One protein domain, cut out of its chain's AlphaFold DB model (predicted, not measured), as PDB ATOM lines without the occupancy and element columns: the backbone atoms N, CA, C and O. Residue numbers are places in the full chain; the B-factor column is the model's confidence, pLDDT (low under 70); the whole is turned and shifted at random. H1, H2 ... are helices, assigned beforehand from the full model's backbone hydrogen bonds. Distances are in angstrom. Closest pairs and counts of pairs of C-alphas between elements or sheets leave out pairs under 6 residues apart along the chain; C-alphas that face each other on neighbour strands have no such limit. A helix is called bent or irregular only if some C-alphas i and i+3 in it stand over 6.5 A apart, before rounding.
ATOM      1  N   LEU A 146     385.318 576.003 365.398       87.88
ATOM      2  CA  LEU A 146     385.242 576.915 364.247       87.88
ATOM      3  C   LEU A 146     386.589 577.068 363.514       87.88
ATOM      4  O   LEU A 146     386.609 577.119 362.287       87.88
ATOM      5  N   CYS A 147     387.716 577.125 364.235       91.44
ATOM      6  CA  CYS A 147     389.046 577.270 363.629       91.44
ATOM      7  C   CYS A 147     389.467 576.016 362.839       91.44
ATOM      8  O   CYS A 147     389.974 576.124 361.720       91.44
ATOM      9  N   GLU A 148     389.198 574.828 363.383       88.44
ATOM     10  CA  GLU A 148     389.485 573.550 362.721       88.44
ATOM     11  C   GLU A 148     388.591 573.354 361.494       88.44
ATOM     12  O   GLU A 148     389.073 572.942 360.436       88.44
ATOM     13  N   SER A 149     387.325 573.774 361.581       87.94
ATOM     14  CA  SER A 149     386.382 573.768 360.460       87.94
ATOM     15  C   SER A 149     386.886 574.580 359.259       87.94
ATOM     16  O   SER A 149     386.785 574.129 358.115       87.94
ATOM     17  N   TRP A 150     387.511 575.743 359.482       92.75
ATOM     18  CA  TRP A 150     388.104 576.542 358.401       92.75
ATOM     19  C   TRP A 150     389.280 575.840 357.716       92.75
ATOM     20  O   TRP A 150     389.340 575.803 356.484       92.75
ATOM     21  N   VAL A 151     390.198 575.256 358.491       92.38
ATOM     22  CA  VAL A 151     391.344 574.507 357.949       92.38
ATOM     23  C   VAL A 151     390.856 573.297 357.150       92.38
ATOM     24  O   VAL A 151     391.307 573.067 356.026       92.38
ATOM     25  N   TYR A 152     389.881 572.563 357.681       89.12
ATOM     26  CA  TYR A 152     389.327 571.380 357.035       89.12
ATOM     27  C   TYR A 152     388.553 571.724 355.754       89.12
ATOM     28  O   TYR A 152     388.717 571.061 354.727       89.12
ATOM     29  N   ASN A 153     387.779 572.814 355.758       91.06
ATOM     30  CA  ASN A 153     387.118 573.326 354.556       91.06
ATOM     31  C   ASN A 153     388.121 573.731 353.474       91.06
ATOM     32  O   ASN A 153     387.907 573.428 352.300       91.06
ATOM     33  N   PHE A 154     389.243 574.350 353.848       94.75
ATOM     34  CA  PHE A 154     390.306 574.655 352.895       94.75
ATOM     35  C   PHE A 154     390.891 573.379 352.272       94.75
ATOM     36  O   PHE A 154     391.003 573.295 351.047       94.75
ATOM     37  N   PHE A 155     391.185 572.352 353.078       92.00
ATOM     38  CA  PHE A 155     391.648 571.052 352.574       92.00
ATOM     39  C   PHE A 155     390.618 570.359 351.676       92.00
ATOM     40  O   PHE A 155     390.994 569.758 350.666       92.00
ATOM     41  N   ARG A 156     389.324 570.470 351.990       91.06
ATOM     42  CA  ARG A 156     388.235 569.939 351.163       91.06
ATOM     43  C   ARG A 156     388.182 570.636 349.808       91.06
ATOM     44  O   ARG A 156     388.203 569.964 348.780       91.06
ATOM     45  N   ILE A 157     388.184 571.968 349.792       94.38
ATOM     46  CA  ILE A 157     388.198 572.765 348.557       94.38
ATOM     47  C   ILE A 157     389.451 572.445 347.733       94.38
ATOM     48  O   ILE A 157     389.352 572.188 346.535       94.38
ATOM     49  N   PHE A 158     390.619 572.379 348.375       94.44
ATOM     50  CA  PHE A 158     391.871 571.997 347.728       94.44
ATOM     51  C   PHE A 158     391.788 570.592 347.107       94.44
ATOM     52  O   PHE A 158     392.170 570.394 345.954       94.44
ATOM     53  N   SER A 159     391.221 569.622 347.824       92.81
ATOM     54  CA  SER A 159     391.040 568.256 347.325       92.81
ATOM     55  C   SER A 159     390.091 568.205 346.123       92.81
ATOM     56  O   SER A 159     390.392 567.532 345.137       92.81
ATOM     57  N   ILE A 160     388.989 568.963 346.155       92.12
ATOM     58  CA  ILE A 160     388.044 569.058 345.031       92.12
ATOM     59  C   ILE A 160     388.701 569.683 343.798       92.12
ATOM     60  O   ILE A 160     388.476 569.209 342.689       92.12
ATOM     61  N   ILE A 161     389.490 570.746 343.969       95.88
ATOM     62  CA  ILE A 161     390.053 571.512 342.848       95.88
ATOM     63  C   ILE A 161     391.290 570.830 342.255       95.88
ATOM     64  O   ILE A 161     391.474 570.856 341.041       95.88
ATOM     65  N   PHE A 162     392.143 570.224 343.082       94.75
ATOM     66  CA  PHE A 162     393.429 569.687 342.629       94.75
ATOM     67  C   PHE A 162     393.446 568.161 342.573       94.75
ATOM     68  O   PHE A 162     393.814 567.596 341.545       94.75
ATOM     69  N   ILE A 163     393.031 567.478 343.644       90.88
ATOM     70  CA  ILE A 163     393.174 566.016 343.751       90.88
ATOM     71  C   ILE A 163     392.187 565.303 342.825       90.88
ATOM     72  O   ILE A 163     392.593 564.414 342.074       90.88
ATOM     73  N   ILE A 164     390.910 565.703 342.829       90.06
ATOM     74  CA  ILE A 164     389.879 565.050 342.009       90.06
ATOM     75  C   ILE A 164     390.176 565.191 340.503       90.06
ATOM     76  O   ILE A 164     390.173 564.164 339.821       90.06
ATOM     77  N   PRO A 165     390.496 566.380 339.949       93.25
ATOM     78  CA  PRO A 165     390.777 566.513 338.522       93.25
ATOM     79  C   PRO A 165     392.074 565.821 338.112       93.25
ATOM     80  O   PRO A 165     392.104 565.169 337.068       93.25
ATOM     81  N   LEU A 166     393.122 565.887 338.942       93.12
ATOM     82  CA  LEU A 166     394.374 565.169 338.690       93.12
ATOM     83  C   LEU A 166     394.131 563.654 338.613       93.12
ATOM     84  O   LEU A 166     394.587 563.004 337.673       93.12
ATOM     85  N   TRP A 167     393.366 563.097 339.558       89.81
ATOM     86  CA  TRP A 167     393.008 561.677 339.555       89.81
ATOM     87  C   TRP A 167     392.124 561.329 338.352       89.81
ATOM     88  O   TRP A 167     392.359 560.321 337.687       89.81
ATOM     89  N   ALA A 168     391.147 562.172 338.010       89.00
ATOM     90  CA  ALA A 168     390.281 561.958 336.854       89.00
ATOM     91  C   ALA A 168     391.083 561.886 335.543       89.00
ATOM     92  O   ALA A 168     390.877 560.955 334.763       89.00
ATOM     93  N   VAL A 169     392.037 562.803 335.339       93.38
ATOM     94  CA  VAL A 169     392.945 562.813 334.178       93.38
ATOM     95  C   VAL A 169     393.857 561.588 334.183       93.38
ATOM     96  O   VAL A 169     393.989 560.927 333.157       93.38
ATOM     97  N   LEU A 170     394.443 561.232 335.330       91.25
ATOM     98  CA  LEU A 170     395.292 560.042 335.463       91.25
ATOM     99  C   LEU A 170     394.516 558.755 335.134       91.25
ATOM    100  O   LEU A 170     395.013 557.851 334.458       91.25
ATOM    101  N   GLY A 171     393.260 558.691 335.563       88.81
ATOM    102  CA  GLY A 171     392.336 557.622 335.221       88.81
ATOM    103  C   GLY A 171     391.944 557.609 333.742       88.81
ATOM    104  O   GLY A 171     391.882 556.541 333.143       88.81
ATOM    105  N   LEU A 172     391.759 558.779 333.123       91.00
ATOM    106  CA  LEU A 172     391.466 558.896 331.693       91.00
ATOM    107  C   LEU A 172     392.644 558.409 330.834       91.00
ATOM    108  O   LEU A 172     392.450 557.634 329.902       91.00
ATOM    109  N   VAL A 173     393.872 558.809 331.185       94.75
ATOM    110  CA  VAL A 173     395.107 558.396 330.492       94.75
ATOM    111  C   VAL A 173     395.370 556.897 330.657       94.75
ATOM    112  O   VAL A 173     395.833 556.245 329.726       94.75
ATOM    113  N   SER A 174     395.019 556.323 331.810       90.56
ATOM    114  CA  SER A 174     395.117 554.879 332.069       90.56
ATOM    115  C   SER A 174     393.925 554.069 331.537       90.56
ATOM    116  O   SER A 174     393.702 552.942 331.982       90.56
ATOM    117  N   ALA A 175     393.144 554.619 330.597       89.06
ATOM    118  CA  ALA A 175     391.974 553.969 329.995       89.06
ATOM    119  C   ALA A 175     390.946 553.453 331.028       89.06
ATOM    120  O   ALA A 175     390.310 552.418 330.838       89.06
ATOM    121  N   GLY A 176     390.791 554.165 332.146       82.56
ATOM    122  CA  GLY A 176     389.846 553.841 333.215       82.56
ATOM    123  C   GLY A 176     390.321 552.769 334.203       82.56
ATOM    124  O   GLY A 176     389.572 552.430 335.119       82.56
ATOM    125  N   LEU A 177     391.552 552.250 334.077       82.94
ATOM    126  CA  LEU A 177     392.105 551.270 335.026       82.94
ATOM    127  C   LEU A 177     392.301 551.857 336.427       82.94
ATOM    128  O   LEU A 177     392.073 551.155 337.412       82.94
ATOM    129  N   LEU A 178     392.701 553.130 336.517       85.31
ATOM    130  CA  LEU A 178     392.983 553.797 337.791       85.31
ATOM    131  C   LEU A 178     391.779 554.536 338.392       85.31
ATOM    132  O   LEU A 178     391.915 555.197 339.426       85.31
ATOM    133  N   TRP A 179     390.610 554.467 337.749       86.12
ATOM    134  CA  TRP A 179     389.406 555.034 338.341       86.12
ATOM    135  C   TRP A 179     388.997 554.236 339.576       86.12
ATOM    136  O   TRP A 179     389.035 552.999 339.551       86.12
ATOM    137  N   PRO A 180     388.571 554.925 340.652       79.31
ATOM    138  CA  PRO A 180     387.962 554.262 341.788       79.31
ATOM    139  C   PRO A 180     386.856 553.326 341.294       79.31
ATOM    140  O   PRO A 180     386.096 553.707 340.395       79.31
ATOM    141  N   PRO A 181     386.740 552.110 341.851       75.12
ATOM    142  CA  PRO A 181     385.743 551.141 341.414       75.12
ATOM    143  C   PRO A 181     384.324 551.721 341.435       75.12
ATOM    144  O   PRO A 181     383.553 551.388 340.553       75.12
ATOM    145  N   GLN A 182     384.020 552.663 342.332       79.44
ATOM    146  CA  GLN A 182     382.741 553.374 342.402       79.44
ATOM    147  C   GLN A 182     382.470 554.235 341.159       79.44
ATOM    148  O   GLN A 182     381.371 554.219 340.615       79.44
ATOM    149  N   VAL A 183     383.479 554.979 340.692       81.06
ATOM    150  CA  VAL A 183     383.385 555.826 339.490       81.06
ATOM    151  C   VAL A 183     383.346 554.953 338.244       81.06
ATOM    152  O   VAL A 183     382.568 555.205 337.328       81.06
ATOM    153  N   ARG A 184     384.145 553.882 338.232       84.00
ATOM    154  CA  ARG A 184     384.146 552.892 337.157       84.00
ATOM    155  C   ARG A 184     382.799 552.181 337.061       84.00
ATOM    156  O   ARG A 184     382.282 552.029 335.967       84.00
ATOM    157  N   GLU A 185     382.216 551.780 338.182       81.88
ATOM    158  CA  GLU A 185     380.879 551.199 338.222       81.88
ATOM    159  C   GLU A 185     379.843 552.226 337.762       81.88
ATOM    160  O   GLU A 185     379.066 551.922 336.874       81.88
ATOM    161  N   ALA A 186     379.885 553.472 338.233       80.38
ATOM    162  CA  ALA A 186     378.943 554.503 337.790       80.38
ATOM    163  C   ALA A 186     379.025 554.827 336.282       80.38
ATOM    164  O   ALA A 186     378.000 555.134 335.673       80.38
ATOM    165  N   LEU A 187     380.222 554.780 335.684       81.00
ATOM    166  CA  LEU A 187     380.444 555.093 334.266       81.00
ATOM    167  C   LEU A 187     380.273 553.886 333.334       81.00
ATOM    168  O   LEU A 187     379.782 554.057 332.221       81.00
ATOM    169  N   PHE A 188     380.682 552.686 333.759       76.88
ATOM    170  CA  PHE A 188     380.708 551.480 332.918       76.88
ATOM    171  C   PHE A 188     379.649 550.445 333.265       76.88
ATOM    172  O   PHE A 188     379.286 549.657 332.392       76.88
ATOM    173  N   VAL A 189     379.094 550.457 334.479       68.69
ATOM    174  CA  VAL A 189     377.758 549.894 334.671       68.69
ATOM    175  C   VAL A 189     376.833 550.913 334.035       68.69
ATOM    176  O   VAL A 189     376.253 551.776 334.692       68.69
ATOM    177  N   GLN A 190     376.731 550.830 332.705       52.50
ATOM    178  CA  GLN A 190     375.536 551.229 331.991       52.50
ATOM    179  C   GLN A 190     374.413 550.653 332.839       52.50
ATOM    180  O   GLN A 190     374.261 549.434 332.892       52.50
TER     181      GLN A 190
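Overview. This is residues 146 to 190 of the 264 residues of the protein "Hypothetical protein" of Amphiprora paludosa (UniProt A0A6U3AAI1). One long helix, H1, bent but nearly straight, makes most of the length, and past residue 173 a short link folds back to a small helix, H2, set off to the side like the tip of a hook. Residues 146 to 166, which belong to H1, stand free. The printed part has 45 residues with two named helices, H1 then H2, and no named strand: the class is all helix. The whole is only just loose, close to extended, with a radius of gyration of the C-alphas of 14.0 A and spans of 42 by 20 by 11 A.

Along the chain. H1, residues 146 to 173, begins with C-alpha 146 at (385.242, 576.915, 364.247). By its hydrogen bonds it was assigned as one helix, but it is bent: C-alphas 161 and 164 are 6.5 A apart. Its arm H1a, residues 146 to 161, is 22.6 A long from first to last C-alpha. Its arm H1b, residues 164 to 173, is 14.3 A long and ends with C-alpha 173 at (395.107, 558.396, 330.492). H2, residues 181 to 188, is 9.9 A long and ends with C-alpha 188 at (380.708, 551.480, 332.918).

Arrangement. H1a and H1b stand at a shallow tilt of 22 degrees. The link from H1 to H2 is short, with 7 residues. H2 is apart from H1b, with no C-alpha of the one within 8 A of the other. H2 is apart from H1a too. In H1a, H1b and H2 every O i to N i+4 pair is within hydrogen-bond range.

Size, cuts and confidence. The C-alphas farthest apart, those of Cys 147 and Gln 190, are 43.1 A apart. The printed part has no cut, and no link is long. The mean pLDDT of the printed part is 87.2; residues 189 to 190 are under 70.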